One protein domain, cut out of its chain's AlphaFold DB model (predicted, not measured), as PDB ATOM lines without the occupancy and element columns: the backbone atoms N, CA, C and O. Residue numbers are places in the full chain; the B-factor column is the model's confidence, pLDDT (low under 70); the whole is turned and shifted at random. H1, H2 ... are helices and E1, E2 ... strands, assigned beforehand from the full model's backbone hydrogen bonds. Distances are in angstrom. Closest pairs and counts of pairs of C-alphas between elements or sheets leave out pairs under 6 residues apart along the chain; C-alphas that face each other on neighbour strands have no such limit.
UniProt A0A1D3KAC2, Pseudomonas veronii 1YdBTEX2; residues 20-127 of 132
ATOM      1  N   ARG A  20     261.801 324.958 315.721       98.19
ATOM      2  CA  ARG A  20     261.246 323.604 315.742       98.19
ATOM      3  C   ARG A  20     261.498 322.947 314.398       98.19
ATOM      4  O   ARG A  20     260.967 323.376 313.368       98.19
ATOM      5  N   ARG A  21     262.347 321.927 314.426       98.31
ATOM      6  CA  ARG A  21     262.850 321.199 313.265       98.31
ATOM      7  C   ARG A  21     262.390 319.755 313.331       98.31
ATOM      8  O   ARG A  21     262.411 319.154 314.399       98.31
ATOM      9  N   LEU A  22     262.029 319.205 312.178       98.69
ATOM     10  CA  LEU A  22     261.770 317.780 312.024       98.69
ATOM     11  C   LEU A  22     262.736 317.188 311.010       98.69
ATOM     12  O   LEU A  22     262.865 317.703 309.898       98.69
ATOM     13  N   TRP A  23     263.384 316.097 311.411       98.75
ATOM     14  CA  TRP A  23     264.197 315.249 310.555       98.75
ATOM     15  C   TRP A  23     263.527 313.885 310.419       98.75
ATOM     16  O   TRP A  23     263.484 313.104 311.370       98.75
ATOM     17  N   MET A  24     262.972 313.624 309.238       98.75
ATOM     18  CA  MET A  24     262.176 312.435 308.953       98.75
ATOM     19  C   MET A  24     262.605 311.789 307.641       98.75
ATOM     20  O   MET A  24     262.959 312.484 306.684       98.75
ATOM     21  N   LYS A  25     262.489 310.463 307.578       98.69
ATOM     22  CA  LYS A  25     262.636 309.671 306.357       98.69
ATOM     23  C   LYS A  25     261.391 308.837 306.114       98.69
ATOM     24  O   LYS A  25     260.744 308.380 307.055       98.69
ATOM     25  N   ARG A  26     261.066 308.625 304.842       98.56
ATOM     26  CA  ARG A  26     259.914 307.832 304.418       98.56
ATOM     27  C   ARG A  26     260.272 306.968 303.222       98.56
ATOM     28  O   ARG A  26     260.698 307.487 302.193       98.56
ATOM     29  N   GLU A  27     260.035 305.669 303.332       97.94
ATOM     30  CA  GLU A  27     260.038 304.791 302.170       97.94
ATOM     31  C   GLU A  27     258.759 305.045 301.359       97.94
ATOM     32  O   GLU A  27     257.639 304.908 301.862       97.94
ATOM     33  N   VAL A  28     258.924 305.489 300.114       97.56
ATOM     34  CA  VAL A  28     257.804 305.841 299.221       97.56
ATOM     35  C   VAL A  28     257.521 304.751 298.196       97.56
ATOM     36  O   VAL A  28     256.413 304.654 297.675       97.56
ATOM     37  N   ARG A  29     258.530 303.926 297.908       95.50
ATOM     38  CA  ARG A  29     258.468 302.666 297.161       95.50
ATOM     39  C   ARG A  29     259.566 301.768 297.712       95.50
ATOM     40  O   ARG A  29     260.528 302.282 298.267       95.50
ATOM     41  N   ARG A  30     259.471 300.457 297.505       95.94
ATOM     42  CA  ARG A  30     260.475 299.502 297.995       95.94
ATOM     43  C   ARG A  30     261.901 299.913 297.587       95.94
ATOM     44  O   ARG A  30     262.204 299.972 296.397       95.94
ATOM     45  N   GLY A  31     262.752 300.190 298.571       96.88
ATOM     46  CA  GLY A  31     264.134 300.651 298.422       96.88
ATOM     47  C   GLY A  31     264.302 302.133 298.060       96.88
ATOM     48  O   GLY A  31     265.433 302.601 297.959       96.88
ATOM     49  N   VAL A  32     263.215 302.883 297.871       98.00
ATOM     50  CA  VAL A  32     263.230 304.299 297.481       98.00
ATOM     51  C   VAL A  32     262.770 305.155 298.651       98.00
ATOM     52  O   VAL A  32     261.615 305.092 299.078       98.00
ATOM     53  N   TRP A  33     263.680 306.000 299.123       98.44
ATOM     54  CA  TRP A  33     263.500 306.814 300.314       98.44
ATOM     55  C   TRP A  33     263.456 308.300 299.977       98.44
ATOM     56  O   TRP A  33     264.254 308.798 299.186       98.44
ATOM     57  N   GLU A  34     262.536 309.006 300.624       98.62
ATOM     58  CA  GLU A  34     262.529 310.461 300.716       98.62
ATOM     59  C   GLU A  34     262.963 310.896 302.118       98.62
ATOM     60  O   GLU A  34     262.815 310.154 303.093       98.62
ATOM     61  N   GLU A  35     263.485 312.117 302.215       98.75
ATOM     62  CA  GLU A  35     263.997 312.689 303.455       98.75
ATOM     63  C   GLU A  35     263.691 314.189 303.535       98.75
ATOM     64  O   GLU A  35     263.766 314.930 302.546       98.75
ATOM     65  N   VAL A  36     263.350 314.643 304.737       98.62
ATOM     66  CA  VAL A  36     263.169 316.056 305.070       98.62
ATOM     67  C   VAL A  36     263.905 316.351 306.366       98.62
ATOM     68  O   VAL A  36     263.834 315.567 307.306       98.62
ATOM     69  N   ASN A  37     264.602 317.482 306.421       98.62
ATOM     70  CA  ASN A  37     265.232 317.997 307.629       98.62
ATOM     71  C   ASN A  37     265.054 319.518 307.651       98.62
ATOM     72  O   ASN A  37     265.913 320.259 307.173       98.62
ATOM     73  N   GLU A  38     263.903 319.974 308.135       98.62
ATOM     74  CA  GLU A  38     263.450 321.358 307.956       98.62
ATOM     75  C   GLU A  38     262.856 321.944 309.231       98.62
ATOM     76  O   GLU A  38     262.301 321.231 310.068       98.62
ATOM     77  N   ILE A  39     262.950 323.267 309.355       98.62
ATOM     78  CA  ILE A  39     262.267 324.033 310.397       98.62
ATOM     79  C   ILE A  39     260.844 324.320 309.918       98.62
ATOM     80  O   ILE A  39     260.671 324.882 308.841       98.62
ATOM     81  N   TYR A  40     259.831 323.979 310.718       98.50
ATOM     82  CA  TYR A  40     258.426 324.290 310.409       98.50
ATOM     83  C   TYR A  40     257.867 325.431 311.257       98.50
ATOM     84  O   TYR A  40     256.855 326.021 310.889       98.50
ATOM     85  N   HIS A  41     258.502 325.757 312.385       98.50
ATOM     86  CA  HIS A  41     258.061 326.825 313.277       98.50
ATOM     87  C   HIS A  41     259.272 327.511 313.913       98.50
ATOM     88  O   HIS A  41     260.138 326.862 314.492       98.50
ATOM     89  N   GLN A  42     259.330 328.835 313.808       97.50
ATOM     90  CA  GLN A  42     260.365 329.662 314.424       97.50
ATOM     91  C   GLN A  42     259.786 331.035 314.764       97.50
ATOM     92  O   GLN A  42     258.983 331.568 313.998       97.50
ATOM     93  N   ASN A  43     260.194 331.614 315.898       94.44
ATOM     94  CA  ASN A  43     259.801 332.965 316.321       94.44
ATOM     95  C   ASN A  43     258.273 333.189 316.310       94.44
ATOM     96  O   ASN A  43     257.791 334.223 315.845       94.44
ATOM     97  N   GLY A  44     257.504 332.190 316.760       93.06
ATOM     98  CA  GLY A  44     256.038 332.250 316.805       93.06
ATOM     99  C   GLY A  44     255.340 332.146 315.442       93.06
ATOM    100  O   GLY A  44     254.154 332.452 315.347       93.06
ATOM    101  N   ARG A  45     256.057 331.782 314.367       96.38
ATOM    102  CA  ARG A  45     255.528 331.746 312.994       96.38
ATOM    103  C   ARG A  45     255.820 330.433 312.282       96.38
ATOM    104  O   ARG A  45     256.958 329.952 312.294       96.38
ATOM    105  N   LEU A  46     254.810 329.913 311.582       97.06
ATOM    106  CA  LEU A  46     255.002 328.820 310.632       97.06
ATOM    107  C   LEU A  46     256.004 329.232 309.553       97.06
ATOM    108  O   LEU A  46     255.917 330.313 308.970       97.06
ATOM    109  N   GLN A  47     256.947 328.340 309.292       98.38
ATOM    110  CA  GLN A  47     257.898 328.443 308.199       98.38
ATOM    111  C   GLN A  47     257.331 327.636 307.035       98.38
ATOM    112  O   GLN A  47     257.500 326.420 306.979       98.38
ATOM    113  N   TRP A  48     256.595 328.311 306.148       97.94
ATOM    114  CA  TRP A  48     255.767 327.664 305.123       97.94
ATOM    115  C   TRP A  48     256.536 326.681 304.242       97.94
ATOM    116  O   TRP A  48     256.076 325.560 304.062       97.94
ATOM    117  N   SER A  49     257.733 327.043 303.778       97.88
ATOM    118  CA  SER A  49     258.553 326.147 302.954       97.88
ATOM    119  C   SER A  49     258.886 324.834 303.669       97.88
ATOM    120  O   SER A  49     258.710 323.758 303.103       97.88
ATOM    121  N   GLY A  50     259.323 324.895 304.930       98.44
ATOM    122  CA  GLY A  50     259.603 323.703 305.727       98.44
ATOM    123  C   GLY A  50     258.335 322.921 306.063       98.44
ATOM    124  O   GLY A  50     258.299 321.700 305.907       98.44
ATOM    125  N   TYR A  51     257.270 323.624 306.451       98.75
ATOM    126  CA  TYR A  51     255.964 323.043 306.760       98.75
ATOM    127  C   TYR A  51     255.387 322.246 305.580       98.75
ATOM    128  O   TYR A  51     254.955 321.108 305.762       98.75
ATOM    129  N   GLU A  52     255.434 322.786 304.362       98.62
ATOM    130  CA  GLU A  52     254.951 322.112 303.152       98.62
ATOM    131  C   GLU A  52     255.763 320.855 302.829       98.62
ATOM    132  O   GLU A  52     255.188 319.809 302.518       98.62
ATOM    133  N   ARG A  53     257.097 320.911 302.955       98.75
ATOM    134  CA  ARG A  53     257.965 319.737 302.750       98.75
ATOM    135  C   ARG A  53     257.693 318.641 303.780       98.75
ATOM    136  O   ARG A  53     257.698 317.458 303.436       98.75
ATOM    137  N   ILE A  54     257.402 319.024 305.019       98.88
ATOM    138  CA  ILE A  54     257.005 318.100 306.086       98.88
ATOM    139  C   ILE A  54     255.622 317.498 305.808       98.88
ATOM    140  O   ILE A  54     255.453 316.284 305.889       98.88
ATOM    141  N   CYS A  55     254.640 318.295 305.390       98.81
ATOM    142  CA  CYS A  55     253.339 317.767 304.968       98.81
ATOM    143  C   CYS A  55     253.482 316.807 303.778       98.81
ATOM    144  O   CYS A  55     252.815 315.775 303.716       98.81
ATOM    145  N   ARG A  56     254.402 317.100 302.851       98.75
ATOM    146  CA  ARG A  56     254.697 316.237 301.705       98.75
ATOM    147  C   ARG A  56     255.303 314.902 302.123       98.75
ATOM    148  O   ARG A  56     254.907 313.896 301.536       98.75
ATOM    149  N   ILE A  57     256.231 314.847 303.083       98.69
ATOM    150  CA  ILE A  57     256.789 313.556 303.531       98.69
ATOM    151  C   ILE A  57     255.752 312.722 304.300       98.69
ATOM    152  O   ILE A  57     255.766 311.497 304.218       98.69
ATOM    153  N   LEU A  58     254.823 313.389 304.992       98.88
ATOM    154  CA  LEU A  58     253.725 312.781 305.752       98.88
ATOM    155  C   LEU A  58     252.478 312.487 304.902       98.88
ATOM    156  O   LEU A  58     251.440 312.126 305.445       98.88
ATOM    157  N   ARG A  59     252.549 312.647 303.581       98.81
ATOM    158  CA  ARG A  59     251.440 312.360 302.668       98.81
ATOM    159  C   ARG A  59     251.009 310.894 302.707       98.81
ATOM    160  O   ARG A  59     251.779 310.011 303.086       98.81
ATOM    161  N   ASP A  60     249.847 310.632 302.127       98.62
ATOM    162  CA  ASP A  60     249.528 309.287 301.673       98.62
ATOM    163  C   ASP A  60     250.405 308.954 300.453       98.62
ATOM    164  O   ASP A  60     250.302 309.586 299.398       98.62
ATOM    165  N   VAL A  61     251.315 307.989 300.591       98.06
ATOM    166  CA  VAL A  61     252.235 307.595 299.510       98.06
ATOM    167  C   VAL A  61     251.553 306.778 298.412       98.06
ATOM    168  O   VAL A  61     252.054 306.766 297.289       98.06
ATOM    169  N   HIS A  62     250.415 306.141 298.707       97.50
ATOM    170  CA  HIS A  62     249.657 305.329 297.753       97.50
ATOM    171  C   HIS A  62     248.891 306.212 296.772       97.50
ATOM    172  O   HIS A  62     248.884 305.943 295.573       97.50
ATOM    173  N   THR A  63     248.286 307.294 297.268       97.69
ATOM    174  CA  THR A  63     247.548 308.256 296.432       97.69
ATOM    175  C   THR A  63     248.397 309.458 296.020       97.69
ATOM    176  O   THR A  63     248.044 310.193 295.103       97.69
ATOM    177  N   GLY A  64     249.525 309.682 296.698       97.94
ATOM    178  CA  GLY A  64     250.351 310.876 296.546       97.94
ATOM    179  C   GLY A  64     249.758 312.127 297.203       97.94
ATOM    180  O   GLY A  64     250.366 313.195 297.089       97.94
ATOM    181  N   THR A  65     248.616 312.004 297.884       98.38
ATOM    182  CA  THR A  65     247.862 313.126 298.453       98.38
ATOM    183  C   THR A  65     248.522 313.628 299.725       98.38
ATOM    184  O   THR A  65     248.607 312.911 300.722       98.38
ATOM    185  N   ALA A  66     248.969 314.881 299.695       98.25
ATOM    186  CA  ALA A  66     249.398 315.605 300.881       98.25
ATOM    187  C   ALA A  66     248.254 316.494 301.382       98.25
ATOM    188  O   ALA A  66     247.528 317.085 300.584       98.25
ATOM    189  N   VAL A  67     248.130 316.607 302.700       98.50
ATOM    190  CA  VAL A  67     247.199 317.523 303.366       98.50
ATOM    191  C   VAL A  67     247.968 318.396 304.348       98.50
ATOM    192  O   VAL A  67     249.126 318.119 304.663       98.50
ATOM    193  N   GLN A  68     247.318 319.436 304.859       98.62
ATOM    194  CA  GLN A  68     247.852 320.189 305.986       98.62
ATOM    195  C   GLN A  68     247.873 319.289 307.222       98.62
ATOM    196  O   GLN A  68     246.827 318.895 307.738       98.62
ATOM    197  N   MET A  69     249.073 318.955 307.692       98.75
ATOM    198  CA  MET A  69     249.226 318.255 308.960       98.75
ATOM    199  C   MET A  69     248.963 319.237 310.098       98.75
ATOM    200  O   MET A  69     249.362 320.405 310.040       98.75
ATOM    201  N   THR A  70     248.289 318.766 311.142       98.56
ATOM    202  CA  THR A  70     247.981 319.615 312.295       98.56
ATOM    203  C   THR A  70     249.265 320.095 312.965       98.56
ATOM    204  O   THR A  70     250.228 319.340 313.112       98.56
ATOM    205  N   HIS A  71     249.275 321.351 313.415       97.44
ATOM    206  CA  HIS A  71     250.433 321.907 314.116       97.44
ATOM    207  C   HIS A  71     250.750 321.115 315.399       97.44
ATOM    208  O   HIS A  71     251.912 320.831 315.673       97.44
ATOM    209  N   THR A  72     249.717 320.645 316.104       98.25
ATOM    210  CA  THR A  72     249.843 319.766 317.276       98.25
ATOM    211  C   THR A  72     250.601 318.474 316.975       98.25
ATOM    212  O   THR A  72     251.481 318.108 317.748       98.25
ATOM    213  N   LEU A  73     250.312 317.793 315.858       98.69
ATOM    214  CA  LEU A  73     251.061 316.594 315.475       98.69
ATOM    215  C   LEU A  73     252.546 316.913 315.275       98.69
ATOM    216  O   LEU A  73     253.399 316.182 315.772       98.69
ATOM    217  N   LEU A  74     252.860 317.999 314.565       98.69
ATOM    218  CA  LEU A  74     254.253 318.371 314.305       98.69
ATOM    219  C   LEU A  74     255.000 318.719 315.599       98.69
ATOM    220  O   LEU A  74     256.153 318.325 315.755       98.69
ATOM    221  N   ASP A  75     254.333 319.381 316.548       98.44
ATOM    222  CA  ASP A  75     254.886 319.646 317.878       98.44
ATOM    223  C   ASP A  75     255.138 318.347 318.662       98.44
ATOM    224  O   ASP A  75     256.204 318.204 319.255       98.44
ATOM    225  N   ILE A  76     254.229 317.365 318.609       98.56
ATOM    226  CA  ILE A  76     254.441 316.045 319.232       98.56
ATOM    227  C   ILE A  76     255.673 315.354 318.633       98.56
ATOM    228  O   ILE A  76     256.548 314.913 319.377       98.56
ATOM    229  N   LEU A  77     255.786 315.306 317.301       98.69
ATOM    230  CA  LEU A  77     256.941 314.715 316.615       98.69
ATOM    231  C   LEU A  77     258.250 315.440 316.970       98.69
ATOM    232  O   LEU A  77     259.281 314.800 317.180       98.69
ATOM    233  N   CYS A  78     258.204 316.768 317.093       98.50
ATOM    234  CA  CYS A  78     259.357 317.575 317.483       98.50
ATOM    235  C   CYS A  78     259.766 317.266 318.928       98.50
ATOM    236  O   CYS A  78     260.953 317.127 319.214       98.50
ATOM    237  N   GLY A  79     258.792 317.109 319.829       97.94
ATOM    238  CA  GLY A  79     259.019 316.687 321.209       97.94
ATOM    239  C   GLY A  79     259.654 315.297 321.300       97.94
ATOM    240  O   GLY A  79     260.606 315.122 322.055       97.94
ATOM    241  N   ILE A  80     259.197 314.339 320.484       96.94
ATOM    242  CA  ILE A  80     259.788 312.993 320.386       96.94
ATOM    243  C   ILE A  80     261.267 313.078 319.972       96.94
ATOM    244  O   ILE A  80     262.125 312.508 320.647       96.94
ATOM    245  N   GLN A  81     261.603 313.828 318.913       97.12
ATOM    246  CA  GLN A  81     263.007 314.013 318.513       97.12
ATOM    247  C   GLN A  81     263.834 314.753 319.568       97.12
ATOM    248  O   GLN A  81     264.998 314.416 319.774       97.12
ATOM    249  N   GLY A  82     263.246 315.743 320.244       96.62
ATOM    250  CA  GLY A  82     263.884 316.449 321.352       96.62
ATOM    251  C   GLY A  82     264.252 315.502 322.491       96.62
ATOM    252  O   GLY A  82     265.393 315.516 322.949       96.62
ATOM    253  N   TRP A  83     263.323 314.624 322.884       95.94
ATOM    254  CA  TRP A  83     263.567 313.592 323.890       95.94
ATOM    255  C   TRP A  83     264.716 312.671 323.467       95.94
ATOM    256  O   TRP A  83     265.675 312.507 324.217       95.94
ATOM    257  N   PHE A  84     264.692 312.145 322.237       95.56
ATOM    258  CA  PHE A  84     265.776 311.291 321.737       95.56
ATOM    259  C   PHE A  84     267.126 312.010 321.731       95.56
ATOM    260  O   PHE A  84     268.121 311.459 322.201       95.56
ATOM    261  N   SER A  85     267.147 313.272 321.301       94.56
ATOM    262  CA  SER A  85     268.352 314.099 321.302       94.56
ATOM    263  C   SER A  85     268.912 314.313 322.711       94.56
ATOM    264  O   SER A  85     270.129 314.324 322.879       94.56
ATOM    265  N   MET A  86     268.061 314.469 323.731       93.81
ATOM    266  CA  MET A  86     268.501 314.575 325.132       93.81
ATOM    267  C   MET A  86     269.148 313.281 325.644       93.81
ATOM    268  O   MET A  86     269.985 313.329 326.542       93.81
ATOM    269  N   HIS A  87     268.795 312.142 325.051       94.19
ATOM    270  CA  HIS A  87     269.372 310.830 325.337       94.19
ATOM    271  C   HIS A  87     270.491 310.429 324.356       94.19
ATOM    272  O   HIS A  87     270.882 309.265 324.309       94.19
ATOM    273  N   GLY A  88     271.034 311.382 323.584       95.19
ATOM    274  CA  GLY A  88     272.161 311.158 322.670       95.19
ATOM    275  C   GLY A  88     271.804 310.422 321.375       95.19
ATOM    276  O   GLY A  88     272.698 310.007 320.637       95.19
ATOM    277  N   ILE A  89     270.513 310.257 321.079       95.25
ATOM    278  CA  ILE A  89     270.026 309.625 319.853       95.25
ATOM    279  C   ILE A  89     269.725 310.726 318.832       95.25
ATOM    280  O   ILE A  89     268.746 311.463 318.942       95.25
ATOM    281  N   HIS A  90     270.578 310.821 317.813       95.69
ATOM    282  CA  HIS A  90     270.486 311.817 316.743       95.69
ATOM    283  C   HIS A  90     270.223 311.135 315.398       95.69
ATOM    284  O   HIS A  90     271.048 311.177 314.487       95.69
ATOM    285  N   LEU A  91     269.075 310.471 315.299       96.56
ATOM    286  CA  LEU A  91     268.627 309.751 314.108       96.56
ATOM    287  C   LEU A  91     267.323 310.362 313.576       96.56
ATOM    288  O   LEU A  91     266.574 310.978 314.346       96.56
ATOM    289  N   PRO A  92     267.034 310.218 312.271       98.00
ATOM    290  CA  PRO A  92     265.748 310.623 311.733       98.00
ATOM    291  C   PRO A  92     264.627 309.755 312.308       98.00
ATOM    292  O   PRO A  92     264.803 308.560 312.546       98.00
ATOM    293  N   ILE A  93     263.440 310.343 312.436       98.38
ATOM    294  CA  ILE A  93     262.218 309.555 312.581       98.38
ATOM    295  C   ILE A  93     261.958 308.837 311.259       98.38
ATOM    296  O   ILE A  93     261.889 309.471 310.200       98.38
ATOM    297  N   ILE A  94     261.760 307.526 311.312       98.44
ATOM    298  CA  ILE A  94     261.292 306.768 310.163       98.44
ATOM    299  C   ILE A  94     259.771 306.720 310.192       98.44
ATOM    300  O   ILE A  94     259.167 306.097 311.058       98.44
ATOM    301  N   VAL A  95     259.148 307.390 309.228       98.56
ATOM    302  CA  VAL A  95     257.693 307.443 309.088       98.56
ATOM    303  C   VAL A  95     257.227 306.206 308.326       98.56
ATOM    304  O   VAL A  95     257.687 305.951 307.214       98.56
ATOM    305  N   THR A  96     256.256 305.481 308.874       97.75
ATOM    306  CA  THR A  96     255.605 304.342 308.205       97.75
ATOM    307  C   THR A  96     254.204 304.691 307.717       97.75
ATOM    308  O   THR A  96     253.754 304.162 306.700       97.75
ATOM    309  N   SER A  97     253.518 305.650 308.347       98.06
ATOM    310  CA  SER A  97     252.239 306.183 307.864       98.06
ATOM    311  C   SER A  97     252.015 307.616 308.375       98.06
ATOM    312  O   SER A  97     252.434 307.955 309.473       98.06
ATOM    313  N   GLY A  98     251.423 308.486 307.553       98.44
ATOM    314  CA  GLY A  98     251.104 309.877 307.905       98.44
ATOM    315  C   GLY A  98     249.622 310.138 307.657       98.44
ATOM    316  O   GLY A  98     248.783 309.402 308.163       98.44
ATOM    317  N   TYR A  99     249.270 311.117 306.830       98.75
ATOM    318  CA  TYR A  99     247.920 311.174 306.274       98.75
ATOM    319  C   TYR A  99     247.589 309.878 305.517       98.75
ATOM    320  O   TYR A  99     248.434 309.314 304.819       98.75
ATOM    321  N   ARG A 100     246.344 309.422 305.656       98.56
ATOM    322  CA  ARG A 100     245.787 308.311 304.883       98.56
ATOM    323  C   ARG A 100     244.518 308.804 304.201       98.56
ATOM    324  O   ARG A 100     243.652 309.371 304.863       98.56
ATOM    325  N   SER A 101     244.392 308.577 302.898       98.12
ATOM    326  CA  SER A 101     243.105 308.670 302.209       98.12
ATOM    327  C   SER A 101     242.155 307.588 302.737       98.12
ATOM    328  O   SER A 101     242.614 306.588 303.288       98.12
ATOM    329  N   GLU A 102     240.840 307.759 302.561       97.12
ATOM    330  CA  GLU A 102     239.825 306.831 303.098       97.12
ATOM    331  C   GLU A 102     240.139 305.370 302.765       97.12
ATOM    332  O   GLU A 102     240.267 304.547 303.669       97.12
ATOM    333  N   LYS A 103     240.400 305.084 301.484       97.00
ATOM    334  CA  LYS A 103     240.741 303.739 301.016       97.00
ATOM    335  C   LYS A 103     242.007 303.178 301.673       97.00
ATOM    336  O   LYS A 103     241.999 302.055 302.161       97.00
ATOM    337  N   THR A 104     243.076 303.969 301.745       97.81
ATOM    338  CA  THR A 104     244.332 303.575 302.403       97.81
ATOM    339  C   THR A 104     244.131 303.325 303.900       97.81
ATOM    340  O   THR A 104     244.739 302.422 304.468       97.81
ATOM    341  N   ASN A 105     243.282 304.117 304.562       98.06
ATOM    342  CA  ASN A 105     242.952 303.919 305.970       98.06
ATOM    343  C   ASN A 105     242.182 302.612 306.176       98.06
ATOM    344  O   ASN A 105     242.551 301.854 307.066       98.06
ATOM    345  N   GLU A 106     241.173 302.333 305.348       97.50
ATOM    346  CA  GLU A 106     240.423 301.070 305.372       97.50
ATOM    347  C   GLU A 106     241.328 299.858 305.127       97.50
ATOM    348  O   GLU A 106     241.286 298.898 305.894       97.50
ATOM    349  N   ASP A 107     242.191 299.920 304.108       97.19
ATOM    350  CA  ASP A 107     243.118 298.835 303.755       97.19
ATOM    351  C   ASP A 107     244.133 298.548 304.873       97.19
ATOM    352  O   ASP A 107     244.585 297.417 305.039       97.19
ATOM    353  N   ALA A 108     244.455 299.561 305.681       95.88
ATOM    354  CA  ALA A 108     245.295 299.444 306.868       95.88
ATOM    355  C   ALA A 108     244.510 299.095 308.154       95.88
ATOM    356  O   ALA A 108     245.068 299.194 309.248       95.88
ATOM    357  N   GLY A 109     243.223 298.732 308.056       95.81
ATOM    358  CA  GLY A 109     242.374 298.360 309.197       95.81
ATOM    359  C   GLY A 109     241.953 299.534 310.090       95.81
ATOM    360  O   GLY A 109     241.579 299.339 311.246       95.81
ATOM    361  N   GLY A 110     242.045 300.763 309.584       93.56
ATOM    362  CA  GLY A 110     241.689 301.975 310.309       93.56
ATOM    363  C   GLY A 110     240.181 302.139 310.513       93.56
ATOM    364  O   GLY A 110     239.356 301.665 309.736       93.56
ATOM    365  N   VAL A 111     239.813 302.875 311.564       94.69
ATOM    366  CA  VAL A 111     238.416 303.223 311.874       94.69
ATOM    367  C   VAL A 111     237.984 304.519 311.181       94.69
ATOM    368  O   VAL A 111     238.821 305.317 310.753       94.69
ATOM    369  N   ARG A 112     236.666 304.757 311.105       90.00
ATOM    370  CA  ARG A 112     236.067 305.924 310.423       90.00
ATOM    371  C   ARG A 112     236.490 307.283 310.984       90.00
ATOM    372  O   ARG A 112     236.538 308.241 310.228       90.00
ATOM    373  N   ASP A 113     236.793 307.367 312.278       93.81
ATOM    374  CA  ASP A 113     237.234 308.608 312.943       93.81
ATOM    375  C   ASP A 113     238.754 308.617 313.212       93.81
ATOM    376  O   ASP A 113     239.262 309.196 314.171       93.81
ATOM    377  N   SER A 114     239.511 307.901 312.375       96.81
ATOM    378  CA  SER A 114     240.967 307.830 312.476       96.81
ATOM    379  C   SER A 114     241.601 309.214 312.315       96.81
ATOM    380  O   SER A 114     241.343 309.934 311.349       96.81
ATOM    381  N   ALA A 115     242.515 309.571 313.219       98.12
ATOM    382  CA  ALA A 115     243.257 310.828 313.133       98.12
ATOM    383  C   ALA A 115     244.146 310.922 311.872       98.12
ATOM    384  O   ALA A 115     244.455 312.032 311.429       98.12
ATOM    385  N   HIS A 116     244.492 309.792 311.240       98.38
ATOM    386  CA  HIS A 116     245.201 309.777 309.955       98.38
ATOM    387  C   HIS A 116     244.392 310.431 308.827       98.38
ATOM    388  O   HIS A 116     244.982 311.079 307.966       98.38
ATOM    389  N   LEU A 117     243.056 310.343 308.856       98.19
ATOM    390  CA  LEU A 117     242.171 310.937 307.841       98.19
ATOM    391  C   LEU A 117     242.152 312.474 307.886       98.19
ATOM    392  O   LEU A 117     241.691 313.122 306.952       98.19
ATOM    393  N   ARG A 118     242.649 313.072 308.974       97.38
ATOM    394  CA  ARG A 118     242.613 314.521 309.228       97.38
ATOM    395  C   ARG A 118     243.993 315.131 309.487       97.38
ATOM    396  O   ARG A 118     244.088 316.193 310.095       97.38
ATOM    397  N   GLY A 119     245.065 314.444 309.079       98.25
ATOM    398  CA  GLY A 119     246.444 314.928 309.244       98.25
ATOM    399  C   GLY A 119     246.879 315.075 310.710       98.25
ATOM    400  O   GLY A 119     247.721 315.912 311.038       98.25
ATOM    401  N   GLY A 120     246.259 314.307 311.609       98.44
ATOM    402  CA  GLY A 120     246.464 314.379 313.056       98.44
ATOM    403  C   GLY A 120     247.247 313.211 313.650       98.44
ATOM    404  O   GLY A 120     247.427 313.187 314.863       98.44
ATOM    405  N   ALA A 121     247.690 312.250 312.836       98.38
ATOM    406  CA  ALA A 121     248.439 311.081 313.288       98.38
ATOM    407  C   ALA A 121     249.631 310.763 312.379       98.38
ATOM    408  O   ALA A 121     249.671 311.148 311.208       98.38
ATOM    409  N   CYS A 122     250.594 310.054 312.959       98.56
ATOM    410  CA  CYS A 122     251.801 309.570 312.314       98.56
ATOM    411  C   CYS A 122     252.190 308.247 312.980       98.56
ATOM    412  O   CYS A 122     252.349 308.212 314.200       98.56
ATOM    413  N   ASP A 123     252.355 307.199 312.181       97.94
ATOM    414  CA  ASP A 123     253.012 305.973 312.617       97.94
ATOM    415  C   ASP A 123     254.491 306.066 312.272       97.94
ATOM    416  O   ASP A 123     254.866 306.498 311.171       97.94
ATOM    417  N   LEU A 124     255.335 305.655 313.214       97.56
ATOM    418  CA  LEU A 124     256.768 305.863 313.122       97.56
ATOM    419  C   LEU A 124     257.573 304.865 313.949       97.56
ATOM    420  O   LEU A 124     257.049 304.221 314.854       97.56
ATOM    421  N   TYR A 125     258.871 304.819 313.674       97.06
ATOM    422  CA  TYR A 125     259.886 304.257 314.560       97.06
ATOM    423  C   TYR A 125     261.178 305.082 314.481       97.06
ATOM    424  O   TYR A 125     261.336 305.941 313.610       97.06
ATOM    425  N   VAL A 126     262.113 304.821 315.392       96.19
ATOM    426  CA  VAL A 126     263.488 305.331 315.330       96.19
ATOM    427  C   VAL A 126     264.424 304.132 315.351       96.19
ATOM    428  O   VAL A 126     264.246 303.220 316.157       96.19
ATOM    429  N   GLU A 127     265.389 304.096 314.433       93.56
ATOM    430  CA  GLU A 127     266.340 302.987 314.350       93.56
ATOM    431  C   GLU A 127     267.067 302.786 315.690       93.56
ATOM    432  O   GLU A 127     267.524 303.739 316.320       93.56
TER     433      GLU A 127
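This is residues 20 to 127 of the 132 residues of a protein of Pseudomonas veronii 1YdBTEX2 (UniProt A0A1D3KAC2). A strongly twisted sheet, made of the long hairpin E1 and E2 and the short strands E3 and E4 beside it, has two helices packed on it, H1 mainly on E2 and H2 mainly on E1. The small helices H3 and H4, with the loops between them, make a small head off the sheet at one end of the longest axis. The printed part has 108 residues, with four named helices and four named strands in the order E1 E2 H1 H2 E3 H3 H4 E4. The sheet's order is E2 E1 E3 E4, mixed, and the class is mixed, helices and strands. The whole is compact, with a radius of gyration of the C-alphas of 13.5 A, and spans 37 by 30 by 22 A.

Find C-alpha 20 at (261.246, 323.604, 315.742); from there E1, residues 20 to 29, runs 28.1 A. Next comes E2, residues 32 to 42, 30.6 A long. H1 holds residues 48 to 57 and covers 14.2 A. Look for C-alpha 71 at (250.433, 321.907, 314.116), where H2, residues 71 to 86, begins its 22.4 A. E3, residues 93 to 97, is 11.5 A long, H3, residues 102 to 107, 8.7 A, and H4, residues 115 to 118, 5.4 A. E4, residues 123 to 126, is 10.8 A long and ends at C-alpha 126, (263.488, 305.331, 315.330).

Begin with the hairpin E1 and E2, antiparallel at 161 degrees, where N 24 and O 36 are 2.9 A apart, within hydrogen-bond range. On the other side of E1 is E3, parallel at 52 degrees, with N 95 and O 25 at 2.9 A. E3 and the edge strand E4 are antiparallel at 155 degrees, with N 94 and O 125 at 2.8 A. H1 is on one face of the sheet, an arrangement of two layers, helix and sheet; the closest C-alphas of E2 and H1, those of Tyr 40 and Tyr 51, are 4.6 A apart. H2 is on the sheet too, and its closest C-alpha to E1 is that of Cys 78, 6.0 A from that of Leu 22. H1 and H2 are apart. H3 and H4 are not on the sheet; they only just touch, with 3 pairs of C-alphas within 8 A, the closest those of Glu 102 and Leu 117 at 6.7 A. In H1, H2 and H3 every O i to N i+4 pair is within hydrogen-bond range; H4 is too short for such a pair.

Look to Asn 43 and Asp 107 for the two C-alphas farthest apart, 40.0 A. The link from H1 to H2, residues 58 to 70, is long. The printed part has no cut, its mean pLDDT is 97.5, and no printed residue is under 70.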